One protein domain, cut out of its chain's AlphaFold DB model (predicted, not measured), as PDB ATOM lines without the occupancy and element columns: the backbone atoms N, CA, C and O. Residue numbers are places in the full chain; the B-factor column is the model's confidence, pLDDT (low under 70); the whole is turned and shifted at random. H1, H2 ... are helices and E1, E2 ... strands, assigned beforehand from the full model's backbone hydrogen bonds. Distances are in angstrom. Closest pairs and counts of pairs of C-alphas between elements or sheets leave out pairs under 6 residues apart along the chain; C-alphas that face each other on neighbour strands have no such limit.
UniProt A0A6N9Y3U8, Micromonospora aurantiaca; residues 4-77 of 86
ATOM      1  N   VAL A   4      77.271  69.881 278.647       95.31
ATOM      2  CA  VAL A   4      77.915  70.678 279.698       95.31
ATOM      3  C   VAL A   4      79.370  70.831 279.295       95.31
ATOM      4  O   VAL A   4      80.025  69.831 279.006       95.31
ATOM      5  N   ALA A   5      79.868  72.065 279.234       95.94
ATOM      6  CA  ALA A   5      81.200  72.327 278.716       95.94
ATOM      7  C   ALA A   5      81.884  73.523 279.351       95.94
ATOM      8  O   ALA A   5      81.248  74.408 279.919       95.94
ATOM      9  N   THR A   6      83.199  73.527 279.185       97.00
ATOM     10  CA  THR A   6      84.085  74.644 279.476       97.00
ATOM     11  C   THR A   6      84.950  74.948 278.258       97.00
ATOM     12  O   THR A   6      85.264  74.062 277.454       97.00
ATOM     13  N   HIS A   7      85.307  76.218 278.127       96.44
ATOM     14  CA  HIS A   7      86.179  76.748 277.097       96.44
ATOM     15  C   HIS A   7      87.191  77.683 277.754       96.44
ATOM     16  O   HIS A   7      86.811  78.588 278.492       96.44
ATOM     17  N   ASN A   8      88.469  77.468 277.453       95.69
ATOM     18  CA  ASN A   8      89.544  78.407 277.734       95.69
ATOM     19  C   ASN A   8      90.123  78.925 276.422       95.69
ATOM     20  O   ASN A   8      90.680  78.156 275.627       95.69
ATOM     21  N   GLY A   9      90.052  80.235 276.236       93.62
ATOM     22  CA  GLY A   9      90.475  80.871 275.006       93.62
ATOM     23  C   GLY A   9      89.670  82.124 274.719       93.62
ATOM     24  O   GLY A   9      89.022  82.665 275.608       93.62
ATOM     25  N   ASP A  10      89.777  82.571 273.479       93.69
ATOM     26  CA  ASP A  10      89.041  83.704 272.929       93.69
ATOM     27  C   ASP A  10      88.853  83.412 271.441       93.69
ATOM     28  O   ASP A  10      89.831  83.058 270.758       93.69
ATOM     29  N   ILE A  11      87.608  83.471 270.974       94.62
ATOM     30  CA  ILE A  11      87.235  83.103 269.606       94.62
ATOM     31  C   ILE A  11      86.358  84.168 268.953       94.62
ATOM     32  O   ILE A  11      85.547  84.820 269.610       94.62
ATOM     33  N   ASP A  12      86.453  84.290 267.628       95.62
ATOM     34  CA  ASP A  12      85.540  85.135 266.858       95.62
ATOM     35  C   ASP A  12      84.157  84.468 266.735       95.62
ATOM     36  O   ASP A  12      83.822  83.735 265.796       95.62
ATOM     37  N   ALA A  13      83.326  84.716 267.744       94.75
ATOM     38  CA  ALA A  13      81.954  84.234 267.813       94.75
ATOM     39  C   ALA A  13      81.062  84.792 266.692       94.75
ATOM     40  O   ALA A  13      80.116  84.120 266.264       94.75
ATOM     41  N   ALA A  14      81.335  86.013 266.222       94.62
ATOM     42  CA  ALA A  14      80.564  86.641 265.157       94.62
ATOM     43  C   ALA A  14      80.845  85.954 263.818       94.62
ATOM     44  O   ALA A  14      79.908  85.650 263.077       94.62
ATOM     45  N   GLU A  15      82.107  85.620 263.550       94.81
ATOM     46  CA  GLU A  15      82.509  84.856 262.375       94.81
ATOM     47  C   GLU A  15      81.833  83.479 262.348       94.81
ATOM     48  O   GLU A  15      81.220  83.118 261.338       94.81
ATOM     49  N   LEU A  16      81.829  82.745 263.466       94.56
ATOM     50  CA  LEU A  16      81.113  81.465 263.559       94.56
ATOM     51  C   LEU A  16      79.611  81.624 263.286       94.56
ATOM     52  O   LEU A  16      79.038  80.859 262.510       94.56
ATOM     53  N   ARG A  17      78.966  82.638 263.872       94.69
ATOM     54  CA  ARG A  17      77.540  82.916 263.626       94.69
ATOM     55  C   ARG A  17      77.251  83.359 262.192       94.69
ATOM     56  O   ARG A  17      76.147  83.121 261.715       94.69
ATOM     57  N   SER A  18      78.214  83.965 261.499       95.00
ATOM     58  CA  SER A  18      78.069  84.309 260.080       95.00
ATOM     59  C   SER A  18      78.145  83.080 259.163       95.00
ATOM     60  O   SER A  18      77.512  83.056 258.109       95.00
ATOM     61  N   ARG A  19      78.894  82.048 259.574       94.69
ATOM     62  CA  ARG A  19      79.140  80.820 258.798       94.69
ATOM     63  C   ARG A  19      78.104  79.728 259.034       94.69
ATOM     64  O   ARG A  19      77.856  78.920 258.143       94.69
ATOM     65  N   PHE A  20      77.516  79.685 260.225       94.88
ATOM     66  CA  PHE A  20      76.634  78.603 260.642       94.88
ATOM     67  C   PHE A  20      75.269  79.127 261.082       94.88
ATOM     68  O   PHE A  20      75.163  80.084 261.848       94.88
ATOM     69  N   ALA A  21      74.209  78.440 260.649       93.81
ATOM     70  CA  ALA A  21      72.845  78.698 261.096       93.81
ATOM     71  C   ALA A  21      72.654  78.196 262.538       93.81
ATOM     72  O   ALA A  21      72.171  77.088 262.780       93.81
ATOM     73  N   LEU A  22      73.093  79.004 263.501       93.75
ATOM     74  CA  LEU A  22      73.074  78.660 264.917       93.75
ATOM     75  C   LEU A  22      71.776  79.093 265.606       93.75
ATOM     76  O   LEU A  22      71.182  80.102 265.221       93.75
ATOM     77  N   PRO A  23      71.348  78.382 266.667       92.75
ATOM     78  CA  PRO A  23      70.263  78.849 267.516       92.75
ATOM     79  C   PRO A  23      70.537  80.254 268.064       92.75
ATOM     80  O   PRO A  23      71.693  80.652 268.275       92.75
ATOM     81  N   THR A  24      69.460  80.980 268.369       92.81
ATOM     82  CA  THR A  24      69.542  82.245 269.105       92.81
ATOM     83  C   THR A  24      70.367  82.048 270.373       92.81
ATOM     84  O   THR A  24      70.150  81.082 271.109       92.81
ATOM     85  N   ALA A  25      71.324  82.947 270.594       91.69
ATOM     86  CA  ALA A  25      72.148  82.938 271.791       91.69
ATOM     87  C   ALA A  25      71.265  83.074 273.041       91.69
ATOM     88  O   ALA A  25      70.362  83.912 273.079       91.69
ATOM     89  N   ALA A  26      71.515  82.242 274.044       92.06
ATOM     90  CA  ALA A  26      70.912  82.362 275.364       92.06
ATOM     91  C   ALA A  26      71.746  83.262 276.292       92.06
ATOM     92  O   ALA A  26      71.212  83.778 277.272       92.06
ATOM     93  N   GLY A  27      73.033  83.444 275.996       91.12
ATOM     94  CA  GLY A  27      73.949  84.297 276.741       91.12
ATOM     95  C   GLY A  27      74.778  85.204 275.835       91.12
ATOM     96  O   GLY A  27      74.480  85.403 274.658       91.12
ATOM     97  N   THR A  28      75.823  85.785 276.418       91.12
ATOM     98  CA  THR A  28      76.708  86.757 275.756       91.12
ATOM     99  C   THR A  28      78.142  86.254 275.599       91.12
ATOM    100  O   THR A  28      79.006  87.016 275.174       91.12
ATOM    101  N   THR A  29      78.421  84.999 275.961       93.38
ATOM    102  CA  THR A  29      79.772  84.443 275.866       93.38
ATOM    103  C   THR A  29      80.133  84.138 274.417       93.38
ATOM    104  O   THR A  29      79.320  83.640 273.634       93.38
ATOM    105  N   ASP A  30      81.395  84.374 274.080       91.31
ATOM    106  CA  ASP A  30      82.014  83.969 272.815       91.31
ATOM    107  C   ASP A  30      82.006  82.440 272.609       91.31
ATOM    108  O   ASP A  30      82.055  81.938 271.492       91.31
ATOM    109  N   SER A  31      81.887  81.700 273.709       95.12
ATOM    110  CA  SER A  31      81.960  80.246 273.788       95.12
ATOM    111  C   SER A  31      80.633  79.559 273.436       95.12
ATOM    112  O   SER A  31      80.598  78.371 273.126       95.12
ATOM    113  N   GLU A  32      79.501  80.269 273.490       95.38
ATOM    114  CA  GLU A  32      78.198  79.654 273.214       95.38
ATOM    115  C   GLU A  32      78.075  79.102 271.775       95.38
ATOM    116  O   GLU A  32      77.654  77.949 271.631       95.38
ATOM    117  N   PRO A  33      78.453  79.837 270.707       95.69
ATOM    118  CA  PRO A  33      78.407  79.337 269.330       95.69
ATOM    119  C   PRO A  33      79.133  78.005 269.122       95.69
ATOM    120  O   PRO A  33      78.593  77.106 268.475       95.69
ATOM    121  N   ILE A  34      80.327  77.842 269.700       95.56
ATOM    122  CA  ILE A  34      81.093  76.600 269.549       95.56
ATOM    123  C   ILE A  34      80.400  75.428 270.254       95.56
ATOM    124  O   ILE A  34      80.324  74.335 269.700       95.56
ATOM    125  N   PHE A  35      79.783  75.647 271.418       95.69
ATOM    126  CA  PHE A  35      79.004  74.604 272.094       95.69
ATOM    127  C   PHE A  35      77.706  74.256 271.358       95.69
ATOM    128  O   PHE A  35      77.297  73.092 271.346       95.69
ATOM    129  N   GLN A  36      77.067  75.237 270.713       95.56
ATOM    130  CA  GLN A  36      75.904  75.005 269.856       95.56
ATOM    131  C   GLN A  36      76.268  74.111 268.655       95.56
ATOM    132  O   GLN A  36      75.516  73.186 268.344       95.56
ATOM    133  N   LEU A  37      77.443  74.315 268.047       95.38
ATOM    134  CA  LEU A  37      77.981  73.451 266.989       95.38
ATOM    135  C   LEU A  37      78.320  72.043 267.498       95.38
ATOM    136  O   LEU A  37      77.872  71.047 266.925       95.38
ATOM    137  N   LEU A  38      79.052  71.940 268.613       95.44
ATOM    138  CA  LEU A  38      79.439  70.651 269.198       95.44
ATOM    139  C   LEU A  38      78.232  69.797 269.592       95.44
ATOM    140  O   LEU A  38      78.261  68.575 269.438       95.44
ATOM    141  N   ALA A  39      77.141  70.418 270.045       94.56
ATOM    142  CA  ALA A  39      75.915  69.699 270.372       94.56
ATOM    143  C   ALA A  39      75.351  68.915 269.170       94.56
ATOM    144  O   ALA A  39      74.777  67.842 269.376       94.56
ATOM    145  N   GLY A  40      75.550  69.413 267.943       92.56
ATOM    146  CA  GLY A  40      75.114  68.778 266.695       92.56
ATOM    147  C   GLY A  40      76.076  67.736 266.111       92.56
ATOM    148  O   GLY A  40      75.675  66.987 265.220       92.56
ATOM    149  N   CYS A  41      77.312  67.650 266.610       93.81
ATOM    150  CA  CYS A  41      78.332  66.730 266.096       93.81
ATOM    151  C   CYS A  41      78.003  65.266 266.429       93.81
ATOM    152  O   CYS A  41      77.688  64.936 267.575       93.81
ATOM    153  N   ARG A  42      78.135  64.371 265.448       91.44
ATOM    154  CA  ARG A  42      77.887  62.925 265.571       91.44
ATOM    155  C   ARG A  42      79.163  62.113 265.757       91.44
ATOM    156  O   ARG A  42      79.092  60.986 266.236       91.44
ATOM    157  N   GLY A  43      80.318  62.676 265.412       91.00
ATOM    158  CA  GLY A  43      81.601  62.006 265.583       91.00
ATOM    159  C   GLY A  43      82.808  62.937 265.466       91.00
ATOM    160  O   GLY A  43      82.645  64.144 265.282       91.00
ATOM    161  N   PRO A  44      84.031  62.382 265.560       92.31
ATOM    162  CA  PRO A  44      85.270  63.161 265.556       92.31
ATOM    163  C   PRO A  44      85.482  64.019 264.304       92.31
ATOM    164  O   PRO A  44      86.049  65.100 264.412       92.31
ATOM    165  N   ALA A  45      85.008  63.575 263.135       95.06
ATOM    166  CA  ALA A  45      85.120  64.341 261.892       95.06
ATOM    167  C   ALA A  45      84.321  65.657 261.946       95.06
ATOM    168  O   ALA A  45      84.839  66.702 261.564       95.06
ATOM    169  N   ASP A  46      83.102  65.625 262.496       95.31
ATOM    170  CA  ASP A  46      82.291  66.833 262.686       95.31
ATOM    171  C   ASP A  46      82.971  67.792 263.671       95.31
ATOM    172  O   ASP A  46      83.015  68.999 263.449       95.31
ATOM    173  N   VAL A  47      83.550  67.244 264.746       94.12
ATOM    174  CA  VAL A  47      84.299  68.028 265.738       94.12
ATOM    175  C   VAL A  47      85.514  68.693 265.091       94.12
ATOM    176  O   VAL A  47      85.735  69.879 265.311       94.12
ATOM    177  N   ALA A  48      86.281  67.964 264.277       94.25
ATOM    178  CA  ALA A  48      87.422  68.519 263.555       94.25
ATOM    179  C   ALA A  48      86.997  69.669 262.629       94.25
ATOM    180  O   ALA A  48      87.590  70.741 262.700       94.25
ATOM    181  N   ALA A  49      85.915  69.499 261.863       94.75
ATOM    182  CA  ALA A  49      85.386  70.551 260.993       94.75
ATOM    183  C   ALA A  49      84.950  71.807 261.774       94.75
ATOM    184  O   ALA A  49      85.174  72.931 261.324       94.75
ATOM    185  N   VAL A  50      84.365  71.638 262.967       94.44
ATOM    186  CA  VAL A  50      84.056  72.766 263.861       94.44
ATOM    187  C   VAL A  50      85.336  73.475 264.300       94.44
ATOM    188  O   VAL A  50      85.399  74.697 264.223       94.44
ATOM    189  N   LEU A  51      86.357  72.731 264.734       93.75
ATOM    190  CA  LEU A  51      87.628  73.304 265.192       93.75
ATOM    191  C   LEU A  51      88.387  74.022 264.069       93.75
ATOM    192  O   LEU A  51      88.993  75.057 264.325       93.75
ATOM    193  N   GLU A  52      88.340  73.512 262.840       94.00
ATOM    194  CA  GLU A  52      88.941  74.149 261.661       94.00
ATOM    195  C   GLU A  52      88.254  75.469 261.288       94.00
ATOM    196  O   GLU A  52      88.889  76.368 260.738       94.00
ATOM    197  N   ALA A  53      86.966  75.611 261.606       94.12
ATOM    198  CA  ALA A  53      86.215  76.835 261.359       94.12
ATOM    199  C   ALA A  53      86.412  77.911 262.440       94.12
ATOM    200  O   ALA A  53      86.002  79.054 262.223       94.12
ATOM    201  N   VAL A  54      87.001  77.558 263.591       94.31
ATOM    202  CA  VAL A  54      87.254  78.479 264.705       94.31
ATOM    203  C   VAL A  54      88.440  79.379 264.382       94.31
ATOM    204  O   VAL A  54      89.556  78.915 264.154       94.31
ATOM    205  N   VAL A  55      88.209  80.686 264.457       94.56
ATOM    206  CA  VAL A  55      89.266  81.695 264.458       94.56
ATOM    207  C   VAL A  55      89.490  82.145 265.892       94.56
ATOM    208  O   VAL A  55      88.584  82.659 266.542       94.56
ATOM    209  N   GLY A  56      90.698  81.905 266.400       93.75
ATOM    210  CA  GLY A  56      91.060  82.183 267.786       93.75
ATOM    211  C   GLY A  56      91.652  80.970 268.495       93.75
ATOM    212  O   GLY A  56      91.939  79.940 267.886       93.75
ATOM    213  N   ARG A  57      91.883  81.115 269.801       94.75
ATOM    214  CA  ARG A  57      92.489  80.071 270.640       94.75
ATOM    215  C   ARG A  57      91.399  79.333 271.372       94.75
ATOM    216  O   ARG A  57      90.494  79.971 271.891       94.75
ATOM    217  N   VAL A  58      91.525  78.013 271.464       95.75
ATOM    218  CA  VAL A  58      90.473  77.199 272.064       95.75
ATOM    219  C   VAL A  58      91.051  75.983 272.783       95.75
ATOM    220  O   VAL A  58      91.825  75.211 272.219       95.75
ATOM    221  N   ALA A  59      90.680  75.799 274.046       96.81
ATOM    222  CA  ALA A  59      90.804  74.544 274.778       96.81
ATOM    223  C   ALA A  59      89.428  74.196 275.344       96.81
ATOM    224  O   ALA A  59      88.834  74.996 276.064       96.81
ATOM    225  N   LEU A  60      88.914  73.024 274.983       97.12
ATOM    226  CA  LEU A  60      87.551  72.591 275.264       97.12
ATOM    227  C   LEU A  60      87.569  71.311 276.083       97.12
ATOM    228  O   LEU A  60      88.316  70.378 275.776       97.12
ATOM    229  N   ALA A  61      86.661  71.249 277.049       97.19
ATOM    230  CA  ALA A  61      86.219  69.999 277.640       97.19
ATOM    231  C   ALA A  61      84.695  69.989 277.688       97.19
ATOM    232  O   ALA A  61      84.080  70.980 278.092       97.19
ATOM    233  N   TRP A  62      84.079  68.888 277.266       97.12
ATOM    234  CA  TRP A  62      82.629  68.755 277.309       97.12
ATOM    235  C   TRP A  62      82.173  67.333 277.594       97.12
ATOM    236  O   TRP A  62      82.851  66.356 277.282       97.12
ATOM    237  N   VAL A  63      80.977  67.250 278.162       96.88
ATOM    238  CA  VAL A  63      80.263  66.014 278.463       96.88
ATOM    239  C   VAL A  63      78.869  66.107 277.866       96.88
ATOM    240  O   VAL A  63      78.219  67.158 277.900       96.88
ATOM    241  N   ARG A  64      78.410  64.985 277.323       94.25
ATOM    242  CA  ARG A  64      77.028  64.776 276.894       94.25
ATOM    243  C   ARG A  64      76.227  64.232 278.071       94.25
ATOM    244  O   ARG A  64      76.640  63.247 278.677       94.25
ATOM    245  N   ARG A  65      75.122  64.878 278.448       93.31
ATOM    246  CA  ARG A  65      74.373  64.507 279.668       93.31
ATOM    247  C   ARG A  65      73.819  63.086 279.605       93.31
ATOM    248  O   ARG A  65      73.732  62.429 280.634       93.31
ATOM    249  N   GLU A  66      73.492  62.612 278.410       93.56
ATOM    250  CA  GLU A  66      73.048  61.248 278.135       93.56
ATOM    251  C   GLU A  66      74.164  60.196 278.273       93.56
ATOM    252  O   GLU A  66      73.879  59.010 278.425       93.56
ATOM    253  N   ARG A  67      75.434  60.623 278.239       92.88
ATOM    254  CA  ARG A  67      76.636  59.789 278.396       92.88
ATOM    255  C   ARG A  67      77.620  60.462 279.366       92.88
ATOM    256  O   ARG A  67      78.707  60.875 278.965       92.88
ATOM    257  N   PRO A  68      77.255  60.586 280.654       94.25
ATOM    258  CA  PRO A  68      77.983  61.427 281.605       94.25
ATOM    259  C   PRO A  68      79.380  60.898 281.964       94.25
ATOM    260  O   PRO A  68      80.180  61.622 282.547       94.25
ATOM    261  N   THR A  69      79.675  59.641 281.630       95.88
ATOM    262  CA  THR A  69      80.973  58.990 281.858       95.88
ATOM    263  C   THR A  69      81.978  59.243 280.734       95.88
ATOM    264  O   THR A  69      83.123  58.811 280.838       95.88
ATOM    265  N   GLU A  70      81.570  59.913 279.655       94.69
ATOM    266  CA  GLU A  70      82.428  60.226 278.515       94.69
ATOM    267  C   GLU A  70      82.788  61.714 278.522       94.69
ATOM    268  O   GLU A  70      81.934  62.585 278.336       94.69
ATOM    269  N   VAL A  71      84.075  62.001 278.720       95.25
ATOM    270  CA  VAL A  71      84.628  63.354 278.612       95.25
ATOM    271  C   VAL A  71      85.325  63.488 277.269       95.25
ATOM    272  O   VAL A  71      86.234  62.725 276.941       95.25
ATOM    273  N   HIS A  72      84.918  64.490 276.504       95.88
ATOM    274  CA  HIS A  72      85.566  64.851 275.258       95.88
ATOM    275  C   HIS A  72      86.479  66.053 275.471       95.88
ATOM    276  O   HIS A  72      86.134  66.994 276.190       95.88
ATOM    277  N   LEU A  73      87.636  66.020 274.816       96.25
ATOM    278  CA  LEU A  73      88.676  67.032 274.918       96.25
ATOM    279  C   LEU A  73      89.111  67.449 273.516       96.25
ATOM    280  O   LEU A  73      89.301  66.601 272.645       96.25
ATOM    281  N   ALA A  74      89.294  68.750 273.305       95.19
ATOM    282  CA  ALA A  74      89.842  69.281 272.063       95.19
ATOM    283  C   ALA A  74      90.639  70.561 272.314       95.19
ATOM    284  O   ALA A  74      90.293  71.358 273.184       95.19
ATOM    285  N   ARG A  75      91.690  70.784 271.521       93.62
ATOM    286  CA  ARG A  75      92.455  72.037 271.527       93.62
ATOM    287  C   ARG A  75      92.738  72.521 270.111       93.62
ATOM    288  O   ARG A  75      92.993  71.714 269.223       93.62
ATOM    289  N   GLY A  76      92.764  73.837 269.944       89.00
ATOM    290  CA  GLY A  76      93.135  74.539 268.722       89.00
ATOM    291  C   GLY A  76      93.985  75.774 269.031       89.00
ATOM    292  O   GLY A  76      93.948  76.315 270.140       89.00
ATOM    293  N   ALA A  77      94.805  76.173 268.054       85.19
ATOM    294  CA  ALA A  77      95.679  77.353 268.096       85.19
ATOM    295  C   ALA A  77      96.433  77.548 269.432       85.19
ATOM    296  O   ALA A  77      96.393  78.604 270.057       85.19
TER     297      ALA A  77
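This is residues 4 to 77 of the 86 residues of a protein of Micromonospora aurantiaca (UniProt A0A6N9Y3U8). Picture a curved, twisted wall of three antiparallel strands, with one face covered by the helical hairpin of H2 and H3 and the other face bare. The short helix H1 sits off the sheet, just after the end of E1, and from it residues 20 to 31 make a wide loop before the chain enters H2. The printed part has 74 residues, with three named helices and three named strands in the order E1 H1 H2 H3 E2 E3; the sheet runs E1 E2 E3, and the class is mixed, helices and strands. The whole is compact, with a radius of gyration of the C-alphas of 11.6 A, and rounded, spanning 32 by 26 by 21 A.

Find C-alpha 4 at (77.915, 70.678, 279.698), where E1 begins; it covers residues 4 to 11, is 18.5 A long and bends by 77 degrees at residue 8. H1 follows at residues 13 to 19. After the long link you reach C-alpha 32 at (78.198, 79.654, 273.214), where H2 starts; it runs to residue 40, 13.0 A. H3 spans residues 44 to 53, 14.3 A. E2, residues 56 to 64, is 24.1 A long and bends by 52 degrees at residue 59. E3, residues 67 to 76, is 24.2 A long, bends by 64 degrees at residue 70 and ends at C-alpha 76, (93.135, 74.539, 268.722).

Begin with the sheet, twisted, its C-alphas up to 4.0 A off its best plane. Between E1 and E2, antiparallel at 176 degrees, look for N 6 and O 61 at 2.9 A and N 59 and O 8 at 2.8 A, within hydrogen-bond range. The hairpin E2 and E3 is antiparallel at 172 degrees, with N 60 and O 74 at 2.8 A. H2 and H3 are on the same face, making two layers, helices on one face of a sheet. H2 lies over E1 and E2 at a height over the sheet of 8.8 A. H3 lies over E3. H2 and H3 form a helical hairpin and touch, their closest C-alphas being those of Leu 38 and Val 47, 6.5 A apart, at a shallow tilt of 27 degrees, opposite ways. H1 is not on the sheet; it touches H2, closest at the C-alphas of Ala 13 and Pro 33, 6.2 A. Every O i to N i+4 pair is within hydrogen-bond range in H1 and H3, and 4 of 5 in H2.

The two C-alphas farthest apart, those of Ser 18 and Thr 69, are 33.5 A from each other. The printed part has no cut; the link H1 to H2, 12 residues, is long, and the others are tight. The mean pLDDT of the printed part is 94.3, and no printed residue is under 70.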